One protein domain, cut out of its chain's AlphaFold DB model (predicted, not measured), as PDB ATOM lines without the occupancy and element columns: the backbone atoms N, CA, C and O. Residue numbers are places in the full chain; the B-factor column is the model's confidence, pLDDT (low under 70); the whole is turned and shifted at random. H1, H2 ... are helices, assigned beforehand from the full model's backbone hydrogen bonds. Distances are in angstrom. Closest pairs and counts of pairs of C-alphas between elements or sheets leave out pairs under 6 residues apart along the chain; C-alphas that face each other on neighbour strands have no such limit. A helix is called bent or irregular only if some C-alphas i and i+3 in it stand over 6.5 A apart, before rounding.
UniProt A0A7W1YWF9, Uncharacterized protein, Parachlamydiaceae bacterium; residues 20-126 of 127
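What this domain is: This is residues 20 to 126 of the 127 residues of an uncharacterized protein of Parachlamydiaceae bacterium (UniProt A0A7W1YWF9). The long helix H1 makes a hairpin with arm H2a, H5 packs on H2a, and H2b, H3 and H4 lead round an open ring to H5. Residues 20 to 33 of H1 stick out. The printed part has 107 residues with five named helices, H1 to H5; it is all helix and loose, radius of gyration of the C-alphas 16.8 A, spans 52 by 42 by 24 A.

How they stand to each other: Start at H1, residues 20 to 48: residues 37 to 48 alone touch H2a, residues 52 to 66, closest at C-alphas Gly 44 and Gly 55, 4.1 A, a shallow tilt of 26 degrees, opposite ways. H2, residues 52 to 76, assigned as one helix by its hydrogen bonds, is bent: C-alphas 66 and 69 are 7.8 A apart, and H2b, residues 69 to 76, is about perpendicular to H2a at 88 degrees. H2a touches H5, residues 105 to 124, closest at C-alphas Gly 60 and Ile 107, 3.9 A. H3, residues 78 to 85, is close but not clearly touching H4, residues 87 to 103: C-alphas Ile 82 and Ser 90, the closest, are 5.7 A apart. Every O i to N i+4 pair is within hydrogen-bond range in H1, H2a, H2b, H3 and H4; in H5, 15 of 16.

Where its parts are: Find C-alpha 20 at (-9.008, 12.702, 96.552); H1 runs 42.2 A from there. H5 runs 29.1 A to C-alpha 124 at (-22.740, -0.663, 120.476).

The domain as a whole: The printed part has no cut, its four links are tight, and pLDDT is under 70 at residues 20 to 30 and 122 to 126.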
ATOM      1  N   ARG A  20     -10.070  11.783  96.103       54.19
ATOM      2  CA  ARG A  20      -9.008  12.702  96.552       54.19
ATOM      3  C   ARG A  20      -9.443  13.557  97.735       54.19
ATOM      4  O   ARG A  20      -8.614  13.817  98.598       54.19
ATOM      5  N   LYS A  21     -10.693  14.020  97.775       54.56
ATOM      6  CA  LYS A  21     -11.151  14.933  98.834       54.56
ATOM      7  C   LYS A  21     -11.310  14.209 100.168       54.56
ATOM      8  O   LYS A  21     -10.897  14.761 101.183       54.56
ATOM      9  N   GLU A  22     -11.816  12.979 100.139       57.25
ATOM     10  CA  GLU A  22     -11.878  12.104 101.316       57.25
ATOM     11  C   GLU A  22     -10.470  11.802 101.839       57.25
ATOM     12  O   GLU A  22     -10.178  12.046 103.008       57.25
ATOM     13  N   ASN A  23      -9.536  11.458 100.943       59.09
ATOM     14  CA  ASN A  23      -8.143  11.239 101.324       59.09
ATOM     15  C   ASN A  23      -7.485  12.498 101.929       59.09
ATOM     16  O   ASN A  23      -6.886  12.417 102.992       59.09
ATOM     17  N   PHE A  24      -7.600  13.694 101.345       60.69
ATOM     18  CA  PHE A  24      -6.974  14.885 101.954       60.69
ATOM     19  C   PHE A  24      -7.551  15.234 103.335       60.69
ATOM     20  O   PHE A  24      -6.803  15.680 104.210       60.69
ATOM     21  N   TYR A  25      -8.851  15.024 103.544       58.41
ATOM     22  CA  TYR A  25      -9.499  15.284 104.826       58.41
ATOM     23  C   TYR A  25      -9.024  14.308 105.910       58.41
ATOM     24  O   TYR A  25      -8.641  14.735 107.002       58.41
ATOM     25  N   ASP A  26      -8.947  13.017 105.586       58.53
ATOM     26  CA  ASP A  26      -8.477  11.987 106.515       58.53
ATOM     27  C   ASP A  26      -6.978  12.113 106.823       58.53
ATOM     28  O   ASP A  26      -6.556  11.938 107.973       58.53
ATOM     29  N   TYR A  27      -6.168  12.526 105.844       58.00
ATOM     30  CA  TYR A  27      -4.750  12.825 106.054       58.00
ATOM     31  C   TYR A  27      -4.539  14.076 106.923       58.00
ATOM     32  O   TYR A  27      -3.679  14.074 107.807       58.00
ATOM     33  N   ALA A  28      -5.318  15.144 106.727       61.97
ATOM     34  CA  ALA A  28      -5.218  16.347 107.558       61.97
ATOM     35  C   ALA A  28      -5.670  16.079 109.005       61.97
ATOM     36  O   ALA A  28      -5.025  16.517 109.965       61.97
ATOM     37  N   LYS A  29      -6.749  15.307 109.175       64.19
ATOM     38  CA  LYS A  29      -7.307  14.951 110.483       64.19
ATOM     39  C   LYS A  29      -6.373  14.049 111.291       64.19
ATOM     40  O   LYS A  29      -6.214  14.265 112.493       64.19
ATOM     41  N   THR A  30      -5.722  13.082 110.644       66.94
ATOM     42  CA  THR A  30      -4.806  12.147 111.318       66.94
ATOM     43  C   THR A  30      -3.548  12.860 111.812       66.94
ATOM     44  O   THR A  30      -3.233  12.784 112.998       66.94
ATOM     45  N   ASN A  31      -2.914  13.675 110.962       77.31
ATOM     46  CA  ASN A  31      -1.729  14.447 111.355       77.31
ATOM     47  C   ASN A  31      -2.017  15.441 112.496       77.31
ATOM     48  O   ASN A  31      -1.189  15.636 113.384       77.31
ATOM     49  N   THR A  32      -3.208  16.046 112.506       85.12
ATOM     50  CA  THR A  32      -3.611  16.970 113.580       85.12
ATOM     51  C   THR A  32      -3.812  16.234 114.905       85.12
ATOM     52  O   THR A  32      -3.411  16.732 115.955       85.12
ATOM     53  N   ARG A  33      -4.397  15.029 114.876       85.94
ATOM     54  CA  ARG A  33      -4.607  14.208 116.077       85.94
ATOM     55  C   ARG A  33      -3.284  13.816 116.731       85.94
ATOM     56  O   ARG A  33      -3.156  13.967 117.944       85.94
ATOM     57  N   ASP A  34      -2.318  13.363 115.938       89.56
ATOM     58  CA  ASP A  34      -1.001  12.972 116.448       89.56
ATOM     59  C   ASP A  34      -0.242  14.174 117.014       89.56
ATOM     60  O   ASP A  34       0.312  14.105 118.111       89.56
ATOM     61  N   MET A  35      -0.316  15.326 116.341       93.00
ATOM     62  CA  MET A  35       0.236  16.576 116.860       93.00
ATOM     63  C   MET A  35      -0.385  16.964 118.211       93.00
ATOM     64  O   MET A  35       0.345  17.302 119.143       93.00
ATOM     65  N   ILE A  36      -1.712  16.880 118.351       94.00
ATOM     66  CA  ILE A  36      -2.397  17.150 119.626       94.00
ATOM     67  C   ILE A  36      -1.917  16.178 120.705       94.00
ATOM     68  O   ILE A  36      -1.643  16.605 121.826       94.00
ATOM     69  N   ALA A  37      -1.777  14.892 120.383       94.44
ATOM     70  CA  ALA A  37      -1.300  13.891 121.331       94.44
ATOM     71  C   ALA A  37       0.122  14.196 121.821       94.44
ATOM     72  O   ALA A  37       0.375  14.136 123.025       94.44
ATOM     73  N   TYR A  38       1.029  14.597 120.926       95.19
ATOM     74  CA  TYR A  38       2.381  15.009 121.305       95.19
ATOM     75  C   TYR A  38       2.380  16.246 122.203       95.19
ATOM     76  O   TYR A  38       3.059  16.254 123.230       95.19
ATOM     77  N   VAL A  39       1.591  17.269 121.864       97.00
ATOM     78  CA  VAL A  39       1.464  18.478 122.691       97.00
ATOM     79  C   VAL A  39       0.918  18.127 124.076       97.00
ATOM     80  O   VAL A  39       1.490  18.548 125.080       97.00
ATOM     81  N   MET A  40      -0.131  17.307 124.150       97.31
ATOM     82  CA  MET A  40      -0.720  16.855 125.414       97.31
ATOM     83  C   MET A  40       0.261  16.017 126.237       97.31
ATOM     84  O   MET A  40       0.324  16.189 127.450       97.31
ATOM     85  N   MET A  41       1.073  15.166 125.606       97.44
ATOM     86  CA  MET A  41       2.127  14.415 126.296       97.44
ATOM     87  C   MET A  41       3.190  15.332 126.892       97.44
ATOM     88  O   MET A  41       3.521  15.191 128.067       97.44
ATOM     89  N   ILE A  42       3.700  16.292 126.115       97.56
ATOM     90  CA  ILE A  42       4.699  17.255 126.597       97.56
ATOM     91  C   ILE A  42       4.124  18.070 127.759       97.56
ATOM     92  O   ILE A  42       4.765  18.192 128.802       97.56
ATOM     93  N   LEU A  43       2.896  18.575 127.614       97.56
ATOM     94  CA  LEU A  43       2.204  19.301 128.676       97.56
ATOM     95  C   LEU A  43       2.001  18.433 129.917       97.56
ATOM     96  O   LEU A  43       2.293  18.891 131.014       97.56
ATOM     97  N   GLY A  44       1.559  17.185 129.763       97.25
ATOM     98  CA  GLY A  44       1.377  16.250 130.870       97.25
ATOM     99  C   GLY A  44       2.679  15.977 131.626       97.25
ATOM    100  O   GLY A  44       2.686  16.005 132.855       97.25
ATOM    101  N   ILE A  45       3.793  15.797 130.907       96.94
ATOM    102  CA  ILE A  45       5.126  15.594 131.496       96.94
ATOM    103  C   ILE A  45       5.589  16.838 132.255       96.94
ATOM    104  O   ILE A  45       6.062  16.721 133.381       96.94
ATOM    105  N   ILE A  46       5.436  18.034 131.680       97.62
ATOM    106  CA  ILE A  46       5.775  19.285 132.376       97.62
ATOM    107  C   ILE A  46       4.890  19.448 133.617       97.62
ATOM    108  O   ILE A  46       5.369  19.809 134.691       97.62
ATOM    109  N   LEU A  47       3.599  19.138 133.495       96.75
ATOM    110  CA  LEU A  47       2.633  19.293 134.572       96.75
ATOM    111  C   LEU A  47       2.863  18.296 135.713       96.75
ATOM    112  O   LEU A  47       2.546  18.638 136.846       96.75
ATOM    113  N   LEU A  48       3.474  17.127 135.473       95.06
ATOM    114  CA  LEU A  48       3.851  16.188 136.542       95.06
ATOM    115  C   LEU A  48       4.714  16.844 137.634       95.06
ATOM    116  O   LEU A  48       4.578  16.479 138.798       95.06
ATOM    117  N   PHE A  49       5.559  17.820 137.281       95.94
ATOM    118  CA  PHE A  49       6.427  18.513 138.240       95.94
ATOM    119  C   PHE A  49       5.674  19.481 139.160       95.94
ATOM    120  O   PHE A  49       6.119  19.735 140.276       95.94
ATOM    121  N   PHE A  50       4.544  20.023 138.703       96.50
ATOM    122  CA  PHE A  50       3.771  21.025 139.445       96.50
ATOM    123  C   PHE A  50       2.516  20.429 140.080       96.50
ATOM    124  O   PHE A  50       2.162  20.751 141.211       96.50
ATOM    125  N   GLN A  51       1.827  19.570 139.334       95.94
ATOM    126  CA  GLN A  51       0.577  18.930 139.710       95.94
ATOM    127  C   GLN A  51       0.566  17.468 139.222       95.94
ATOM    128  O   GLN A  51      -0.004  17.163 138.166       95.94
ATOM    129  N   PRO A  52       1.154  16.542 140.008       94.62
ATOM    130  CA  PRO A  52       1.332  15.140 139.624       94.62
ATOM    131  C   PRO A  52       0.039  14.441 139.191       94.62
ATOM    132  O   PRO A  52       0.040  13.633 138.266       94.62
ATOM    133  N   LEU A  53      -1.086  14.780 139.829       96.19
ATOM    134  CA  LEU A  53      -2.385  14.183 139.529       96.19
ATOM    135  C   LEU A  53      -2.886  14.560 138.128       96.19
ATOM    136  O   LEU A  53      -3.249  13.678 137.355       96.19
ATOM    137  N   TYR A  54      -2.879  15.849 137.771       96.38
ATOM    138  CA  TYR A  54      -3.354  16.297 136.458       96.38
ATOM    139  C   TYR A  54      -2.387  15.908 135.339       96.38
ATOM    140  O   TYR A  54      -2.833  15.433 134.296       96.38
ATOM    141  N   GLY A  55      -1.075  16.040 135.567       96.88
ATOM    142  CA  GLY A  55      -0.067  15.590 134.604       96.88
ATOM    143  C   GLY A  55      -0.184  14.092 134.327       96.88
ATOM    144  O   GLY A  55      -0.247  13.673 133.172       96.88
ATOM    145  N   GLY A  56      -0.333  13.295 135.391       96.88
ATOM    146  CA  GLY A  56      -0.569  11.859 135.298       96.88
ATOM    147  C   GLY A  56      -1.851  11.512 134.542       96.88
ATOM    148  O   GLY A  56      -1.809  10.674 133.649       96.88
ATOM    149  N   LEU A  57      -2.975  12.181 134.827       97.75
ATOM    150  CA  LEU A  57      -4.236  11.946 134.112       97.75
ATOM    151  C   LEU A  57      -4.128  12.250 132.615       97.75
ATOM    152  O   LEU A  57      -4.604  11.451 131.811       97.75
ATOM    153  N   ILE A  58      -3.494  13.363 132.229       97.50
ATOM    154  CA  ILE A  58      -3.305  13.723 130.815       97.50
ATOM    155  C   ILE A  58      -2.493  12.641 130.100       97.50
ATOM    156  O   ILE A  58      -2.919  12.147 129.057       97.50
ATOM    157  N   ILE A  59      -1.362  12.233 130.683       97.50
ATOM    158  CA  ILE A  59      -0.525  11.155 130.137       97.50
ATOM    159  C   ILE A  59      -1.341   9.866 130.022       97.50
ATOM    160  O   ILE A  59      -1.349   9.235 128.969       97.50
ATOM    161  N   GLY A  60      -2.076   9.506 131.077       97.00
ATOM    162  CA  GLY A  60      -2.949   8.338 131.107       97.00
ATOM    163  C   GLY A  60      -3.971   8.328 129.977       97.00
ATOM    164  O   GLY A  60      -4.090   7.336 129.263       97.00
ATOM    165  N   VAL A  61      -4.672   9.445 129.767       97.25
ATOM    166  CA  VAL A  61      -5.650   9.593 128.682       97.25
ATOM    167  C   VAL A  61      -4.983   9.428 127.320       97.25
ATOM    168  O   VAL A  61      -5.485   8.666 126.495       97.25
ATOM    169  N   VAL A  62      -3.847  10.088 127.071       96.81
ATOM    170  CA  VAL A  62      -3.150   9.961 125.782       96.81
ATOM    171  C   VAL A  62      -2.699   8.518 125.545       96.81
ATOM    172  O   VAL A  62      -2.968   7.964 124.479       96.81
ATOM    173  N   VAL A  63      -2.099   7.873 126.549       96.00
ATOM    174  CA  VAL A  63      -1.710   6.457 126.477       96.00
ATOM    175  C   VAL A  63      -2.926   5.578 126.190       96.00
ATOM    176  O   VAL A  63      -2.880   4.768 125.270       96.00
ATOM    177  N   GLY A  64      -4.037   5.769 126.903       94.81
ATOM    178  CA  GLY A  64      -5.274   5.024 126.676       94.81
ATOM    179  C   GLY A  64      -5.824   5.201 125.258       94.81
ATOM    180  O   GLY A  64      -6.245   4.231 124.635       94.81
ATOM    181  N   VAL A  65      -5.773   6.410 124.695       93.88
ATOM    182  CA  VAL A  65      -6.269   6.681 123.333       93.88
ATOM    183  C   VAL A  65      -5.479   5.904 122.274       93.88
ATOM    184  O   VAL A  65      -6.081   5.410 121.313       93.88
ATOM    185  N   TYR A  66      -4.160   5.793 122.435       93.38
ATOM    186  CA  TYR A  66      -3.288   5.122 121.465       93.38
ATOM    187  C   TYR A  66      -3.215   3.615 121.692       93.38
ATOM    188  O   TYR A  66      -3.352   2.865 120.733       93.38
ATOM    189  N   PHE A  67      -3.087   3.182 122.946       94.38
ATOM    190  CA  PHE A  67      -2.803   1.791 123.306       94.38
ATOM    191  C   PHE A  67      -4.022   0.996 123.788       94.38
ATOM    192  O   PHE A  67      -3.879  -0.134 124.248       94.38
ATOM    193  N   ALA A  68      -5.244   1.542 123.716       92.69
ATOM    194  CA  ALA A  68      -6.422   0.817 124.201       92.69
ATOM    195  C   ALA A  68      -6.611  -0.558 123.538       92.69
ATOM    196  O   ALA A  68      -7.077  -1.474 124.204       92.69
ATOM    197  N   LYS A  69      -6.258  -0.729 122.255       90.31
ATOM    198  CA  LYS A  69      -6.411  -2.027 121.569       90.31
ATOM    199  C   LYS A  69      -5.454  -3.068 122.143       90.31
ATOM    200  O   LYS A  69      -5.870  -4.181 122.435       90.31
ATOM    201  N   GLU A  70      -4.204  -2.680 122.332       90.44
ATOM    202  CA  GLU A  70      -3.118  -3.484 122.874       90.44
ATOM    203  C   GLU A  70      -3.396  -3.847 124.333       90.44
ATOM    204  O   GLU A  70      -3.249  -5.003 124.713       90.44
ATOM    205  N   ILE A  71      -3.876  -2.886 125.130       90.12
ATOM    206  CA  ILE A  71      -4.281  -3.117 126.522       90.12
ATOM    207  C   ILE A  71      -5.417  -4.147 126.578       90.12
ATOM    208  O   ILE A  71      -5.330  -5.109 127.336       90.12
ATOM    209  N   ILE A  72      -6.461  -3.983 125.757       89.56
ATOM    210  CA  ILE A  72      -7.584  -4.931 125.700       89.56
ATOM    211  C   ILE A  72      -7.116  -6.315 125.233       89.56
ATOM    212  O   ILE A  72      -7.554  -7.316 125.794       89.56
ATOM    213  N   ALA A  73      -6.241  -6.390 124.228       88.56
ATOM    214  CA  ALA A  73      -5.710  -7.655 123.728       88.56
ATOM    215  C   ALA A  73      -4.898  -8.392 124.805       88.56
ATOM    216  O   ALA A  73      -5.150  -9.564 125.066       88.56
ATOM    217  N   LEU A  74      -4.001  -7.687 125.503       86.62
ATOM    218  CA  LEU A  74      -3.229  -8.248 126.616       86.62
ATOM    219  C   LEU A  74      -4.120  -8.739 127.764       86.62
ATOM    220  O   LEU A  74      -3.808  -9.749 128.386       86.62
ATOM    221  N   LEU A  75      -5.226  -8.042 128.043       86.75
ATOM    222  CA  LEU A  75      -6.201  -8.448 129.059       86.75
ATOM    223  C   LEU A  75      -6.989  -9.702 128.651       86.75
ATOM    224  O   LEU A  75      -7.323 -10.507 129.516       86.75
ATOM    225  N   LYS A  76      -7.300  -9.865 127.360       88.19
ATOM    226  CA  LYS A  76      -8.038 -11.029 126.846       88.19
ATOM    227  C   LYS A  76      -7.175 -12.290 126.787       88.19
ATOM    228  O   LYS A  76      -7.644 -13.343 127.198       88.19
ATOM    229  N   ASP A  77      -5.921 -12.163 126.358       89.56
ATOM    230  CA  ASP A  77      -5.024 -13.301 126.102       89.56
ATOM    231  C   ASP A  77      -3.911 -13.432 127.163       89.56
ATOM    232  O   ASP A  77      -2.773 -13.815 126.869       89.56
ATOM    233  N   TYR A  78      -4.220 -13.098 128.421       86.06
ATOM    234  CA  TYR A  78      -3.223 -13.050 129.497       86.06
ATOM    235  C   TYR A  78      -2.581 -14.421 129.782       86.06
ATOM    236  O   TYR A  78      -1.393 -14.482 130.097       86.06
ATOM    237  N   GLU A  79      -3.326 -15.522 129.631       86.56
ATOM    238  CA  GLU A  79      -2.815 -16.887 129.838       86.56
ATOM    239  C   GLU A  79      -1.732 -17.230 128.813       86.56
ATOM    240  O   GLU A  79      -0.620 -17.612 129.175       86.56
ATOM    241  N   THR A  80      -2.010 -16.981 127.530       88.56
ATOM    242  CA  THR A  80      -1.042 -17.191 126.446       88.56
ATOM    243  C   THR A  80       0.188 -16.300 126.613       88.56
ATOM    244  O   THR A  80       1.314 -16.729 126.353       88.56
ATOM    245  N   PHE A  81       0.001 -15.066 127.092       85.50
ATOM    246  CA  PHE A  81       1.113 -14.175 127.400       85.50
ATOM    247  C   PHE A  81       2.015 -14.745 128.508       85.50
ATOM    248  O   PHE A  81       3.236 -14.783 128.332       85.50
ATOM    249  N   ILE A  82       1.435 -15.242 129.608       88.56
ATOM    250  CA  ILE A  82       2.190 -15.833 130.726       88.56
ATOM    251  C   ILE A  82       2.944 -17.089 130.284       88.56
ATOM    252  O   ILE A  82       4.133 -17.221 130.593       88.56
ATOM    253  N   ASP A  83       2.296 -17.970 129.524       89.94
ATOM    254  CA  ASP A  83       2.911 -19.203 129.028       89.94
ATOM    255  C   ASP A  83       4.083 -18.920 128.078       89.94
ATOM    256  O   ASP A  83       5.118 -19.583 128.146       89.94
ATOM    257  N   SER A  84       3.969 -17.886 127.238       90.44
ATOM    258  CA  SER A  84       5.030 -17.508 126.294       90.44
ATOM    259  C   SER A  84       6.274 -16.905 126.965       90.44
ATOM    260  O   SER A  84       7.397 -17.090 126.494       90.44
ATOM    261  N   GLN A  85       6.092 -16.172 128.068       88.12
ATOM    262  CA  GLN A  85       7.162 -15.460 128.781       88.12
ATOM    263  C   GLN A  85       7.761 -16.297 129.921       88.12
ATOM    264  O   GLN A  85       8.903 -16.070 130.334       88.12
ATOM    265  N   GLY A  86       6.993 -17.254 130.443       91.31
ATOM    266  CA  GLY A  86       7.293 -18.010 131.650       91.31
ATOM    267  C   GLY A  86       6.869 -17.285 132.932       91.31
ATOM    268  O   GLY A  86       6.811 -16.051 133.013       91.31
ATOM    269  N   LEU A  87       6.612 -18.074 133.980       91.88
ATOM    270  CA  LEU A  87       6.034 -17.608 135.248       91.88
ATOM    271  C   LEU A  87       6.881 -16.524 135.928       91.88
ATOM    272  O   LEU A  87       6.354 -15.491 136.328       91.88
ATOM    273  N   VAL A  88       8.200 -16.722 136.025       94.50
ATOM    274  CA  VAL A  88       9.094 -15.789 136.737       94.50
ATOM    275  C   VAL A  88       9.113 -14.412 136.070       94.50
ATOM    276  O   VAL A  88       8.999 -13.398 136.755       94.50
ATOM    277  N   ARG A  89       9.219 -14.357 134.736       93.00
ATOM    278  CA  ARG A  89       9.239 -13.082 133.999       93.00
ATOM    279  C   ARG A  89       7.902 -12.361 134.104       93.00
ATOM    280  O   ARG A  89       7.880 -11.157 134.348       93.00
ATOM    281  N   SER A  90       6.806 -13.108 134.004       91.88
ATOM    282  CA  SER A  90       5.451 -12.578 134.165       91.88
ATOM    283  C   SER A  90       5.218 -12.016 135.568       91.88
ATOM    284  O   SER A  90       4.638 -10.944 135.711       91.88
ATOM    285  N   LEU A  91       5.740 -12.681 136.603       94.06
ATOM    286  CA  LEU A  91       5.660 -12.211 137.985       94.06
ATOM    287  C   LEU A  91       6.438 -10.903 138.192       94.06
ATOM    288  O   LEU A  91       5.921  -9.973 138.808       94.06
ATOM    289  N   VAL A  92       7.656 -10.807 137.651       96.12
ATOM    290  CA  VAL A  92       8.468  -9.579 137.710       96.12
ATOM    291  C   VAL A  92       7.769  -8.432 136.977       96.12
ATOM    292  O   VAL A  92       7.703  -7.318 137.502       96.12
ATOM    293  N   LEU A  93       7.206  -8.699 135.795       93.31
ATOM    294  CA  LEU A  93       6.464  -7.706 135.020       93.31
ATOM    295  C   LEU A  93       5.214  -7.231 135.769       93.31
ATOM    296  O   LEU A  93       5.007  -6.028 135.901       93.31
ATOM    297  N   GLY A  94       4.420  -8.160 136.309       93.38
ATOM    298  CA  GLY A  94       3.232  -7.848 137.102       93.38
ATOM    299  C   GLY A  94       3.566  -7.038 138.355       93.38
ATOM    300  O   GLY A  94       2.929  -6.021 138.619       93.38
ATOM    301  N   GLY A  95       4.617  -7.422 139.087       96.81
ATOM    302  CA  GLY A  95       5.099  -6.673 140.249       96.81
ATOM    303  C   GLY A  95       5.578  -5.262 139.891       96.81
ATOM    304  O   GLY A  95       5.257  -4.304 140.591       96.81
ATOM    305  N   THR A  96       6.282  -5.113 138.765       96.75
ATOM    306  CA  THR A  96       6.724  -3.804 138.253       96.75
ATOM    307  C   THR A  96       5.533  -2.930 137.860       96.75
ATOM    308  O   THR A  96       5.478  -1.756 138.223       96.75
ATOM    309  N   LEU A  97       4.545  -3.503 137.168       94.75
ATOM    310  CA  LEU A  97       3.325  -2.798 136.786       94.75
ATOM    311  C   LEU A  97       2.545  -2.323 138.019       94.75
ATOM    312  O   LEU A  97       2.084  -1.185 138.057       94.75
ATOM    313  N   LEU A  98       2.455  -3.163 139.053       95.88
ATOM    314  CA  LEU A  98       1.810  -2.824 140.320       95.88
ATOM    315  C   LEU A  98       2.571  -1.726 141.080       95.88
ATOM    316  O   LEU A  98       1.954  -0.807 141.614       95.88
ATOM    317  N   ALA A  99       3.905  -1.762 141.081       97.50
ATOM    318  CA  ALA A  99       4.721  -0.693 141.653       97.50
ATOM    319  C   ALA A  99       4.491   0.646 140.929       97.50
ATOM    320  O   ALA A  99       4.320   1.680 141.580       97.50
ATOM    321  N   PHE A 100       4.402   0.635 139.594       95.25
ATOM    322  CA  PHE A 100       4.040   1.827 138.826       95.25
ATOM    323  C   PHE A 100       2.619   2.305 139.119       95.25
ATOM    324  O   PHE A 100       2.407   3.512 139.230       95.25
ATOM    325  N   PHE A 101       1.661   1.393 139.302       95.75
ATOM    326  CA  PHE A 101       0.295   1.746 139.691       95.75
ATOM    327  C   PHE A 101       0.254   2.476 141.036       95.75
ATOM    328  O   PHE A 101      -0.434   3.485 141.166       95.75
ATOM    329  N   ILE A 102       1.036   2.019 142.016       95.62
ATOM    330  CA  ILE A 102       1.133   2.665 143.332       95.62
ATOM    331  C   ILE A 102       1.822   4.031 143.224       95.62
ATOM    332  O   ILE A 102       1.378   4.995 143.843       95.62
ATOM    333  N   SER A 103       2.896   4.130 142.435       93.94
ATOM    334  CA  SER A 103       3.667   5.372 142.308       93.94
ATOM    335  C   SER A 103       2.960   6.448 141.482       93.94
ATOM    336  O   SER A 103       3.181   7.634 141.722       93.94
ATOM    337  N   ALA A 104       2.171   6.063 140.480       94.94
ATOM    338  CA  ALA A 104       1.549   6.983 139.531       94.94
ATOM    339  C   ALA A 104       0.105   6.564 139.180       94.94
ATOM    340  O   ALA A 104      -0.219   6.382 138.001       94.94
ATOM    341  N   PRO A 105      -0.802   6.451 140.171       95.75
ATOM    342  CA  PRO A 105      -2.147   5.907 139.962       95.75
ATOM    343  C   PRO A 105      -2.971   6.727 138.965       95.75
ATOM    344  O   PRO A 105      -3.768   6.174 138.210       95.75
ATOM    345  N   ALA A 106      -2.744   8.043 138.900       97.19
ATOM    346  CA  ALA A 106      -3.425   8.941 137.971       97.19
ATOM    347  C   ALA A 106      -3.245   8.542 136.493       97.19
ATOM    348  O   ALA A 106      -4.196   8.654 135.720       97.19
ATOM    349  N   ILE A 107      -2.071   8.021 136.104       96.19
ATOM    350  CA  ILE A 107      -1.820   7.552 134.729       96.19
ATOM    351  C   ILE A 107      -2.731   6.368 134.406       96.19
ATOM    352  O   ILE A 107      -3.400   6.343 133.374       96.19
ATOM    353  N   PHE A 108      -2.811   5.403 135.318       96.38
ATOM    354  CA  PHE A 108      -3.635   4.214 135.134       96.38
ATOM    355  C   PHE A 108      -5.125   4.542 135.140       96.38
ATOM    356  O   PHE A 108      -5.857   4.002 134.318       96.38
ATOM    357  N   ILE A 109      -5.572   5.458 136.004       96.75
ATOM    358  CA  ILE A 109      -6.968   5.919 136.030       96.75
ATOM    359  C   ILE A 109      -7.331   6.585 134.697       96.75
ATOM    360  O   ILE A 109      -8.345   6.231 134.097       96.75
ATOM    361  N   GLY A 110      -6.497   7.503 134.200       96.50
ATOM    362  CA  GLY A 110      -6.735   8.173 132.919       96.50
ATOM    363  C   GLY A 110      -6.818   7.182 131.754       96.50
ATOM    364  O   GLY A 110      -7.743   7.252 130.944       96.50
ATOM    365  N   ALA A 111      -5.900   6.212 131.710       96.19
ATOM    366  CA  ALA A 111      -5.905   5.166 130.691       96.19
ATOM    367  C   ALA A 111      -7.141   4.259 130.802       96.19
ATOM    368  O   ALA A 111      -7.795   3.983 129.796       96.19
ATOM    369  N   ALA A 112      -7.496   3.834 132.018       95.38
ATOM    370  CA  ALA A 112      -8.635   2.959 132.279       95.38
ATOM    371  C   ALA A 112      -9.960   3.593 131.846       95.38
ATOM    372  O   ALA A 112     -10.772   2.913 131.226       95.38
ATOM    373  N   VAL A 113     -10.159   4.892 132.098       96.00
ATOM    374  CA  VAL A 113     -11.355   5.619 131.638       96.00
ATOM    375  C   VAL A 113     -11.478   5.550 130.116       96.00
ATOM    376  O   VAL A 113     -12.546   5.231 129.601       96.00
ATOM    377  N   VAL A 114     -10.390   5.788 129.381       95.56
ATOM    378  CA  VAL A 114     -10.420   5.738 127.912       95.56
ATOM    379  C   VAL A 114     -10.672   4.323 127.397       95.56
ATOM    380  O   VAL A 114     -11.478   4.140 126.485       95.56
ATOM    381  N   VAL A 115     -10.010   3.318 127.975       93.62
ATOM    382  CA  VAL A 115     -10.231   1.911 127.610       93.62
ATOM    383  C   VAL A 115     -11.685   1.522 127.865       93.62
ATOM    384  O   VAL A 115     -12.313   0.925 126.995       93.62
ATOM    385  N   PHE A 116     -12.241   1.910 129.013       92.81
ATOM    386  CA  PHE A 116     -13.630   1.649 129.371       92.81
ATOM    387  C   PHE A 116     -14.610   2.305 128.391       92.81
ATOM    388  O   PHE A 116     -15.495   1.630 127.871       92.81
ATOM    389  N   LEU A 117     -14.409   3.588 128.066       93.31
ATOM    390  CA  LEU A 117     -15.216   4.283 127.057       93.31
ATOM    391  C   LEU A 117     -15.145   3.577 125.703       93.31
ATOM    392  O   LEU A 117     -16.159   3.417 125.031       93.31
ATOM    393  N   ARG A 118     -13.955   3.117 125.308       88.75
ATOM    394  CA  ARG A 118     -13.775   2.403 124.044       88.75
ATOM    395  C   ARG A 118     -14.474   1.048 124.045       88.75
ATOM    396  O   ARG A 118     -15.067   0.698 123.036       88.75
ATOM    397  N   LEU A 119     -14.414   0.304 125.147       86.94
ATOM    398  CA  LEU A 119     -15.130  -0.963 125.293       86.94
ATOM    399  C   LEU A 119     -16.643  -0.761 125.186       86.94
ATOM    400  O   LEU A 119     -17.301  -1.538 124.502       86.94
ATOM    401  N   PHE A 120     -17.178   0.287 125.814       87.94
ATOM    402  CA  PHE A 120     -18.607   0.587 125.773       87.94
ATOM    403  C   PHE A 120     -19.066   0.999 124.368       87.94
ATOM    404  O   PHE A 120     -19.976   0.385 123.824       87.94
ATOM    405  N   LEU A 121     -18.375   1.958 123.741       83.81
ATOM    406  CA  LEU A 121     -18.731   2.464 122.409       83.81
ATOM    407  C   LEU A 121     -18.575   1.407 121.306       83.81
ATOM    408  O   LEU A 121     -19.431   1.294 120.442       83.81
ATOM    409  N   VAL A 122     -17.503   0.606 121.336       67.50
ATOM    410  CA  VAL A 122     -17.281  -0.452 120.329       67.50
ATOM    411  C   VAL A 122     -18.280  -1.603 120.481       67.50
ATOM    412  O   VAL A 122     -18.550  -2.295 119.507       67.50
ATOM    413  N   SER A 123     -18.844  -1.814 121.674       58.94
ATOM    414  CA  SER A 123     -19.872  -2.845 121.878       58.94
ATOM    415  C   SER A 123     -21.218  -2.470 121.243       58.94
ATOM    416  O   SER A 123     -22.006  -3.364 120.934       58.94
ATOM    417  N   GLU A 124     -21.479  -1.178 121.025       54.50
ATOM    418  CA  GLU A 124     -22.740  -0.663 120.476       54.50
ATOM    419  C   GLU A 124     -22.861  -0.892 118.955       54.50
ATOM    420  O   GLU A 124     -23.957  -1.131 118.462       54.50
ATOM    421  N   ASP A 125     -21.739  -0.955 118.227       52.22
ATOM    422  CA  ASP A 125     -21.705  -1.174 116.767       52.22
ATOM    423  C   ASP A 125     -21.927  -2.647 116.337       52.22
ATOM    424  O   ASP A 125     -21.884  -2.965 115.147       52.22
ATOM    425  N   THR A 126     -22.142  -3.569 117.285       47.31
ATOM    426  CA  THR A 126     -22.260  -5.024 117.030       47.31
ATOM    427  C   THR A 126     -23.618  -5.653 117.375       47.31
ATOM    428  O   THR A 126     -23.719  -6.880 117.338       47.31
TER     429      THR A 126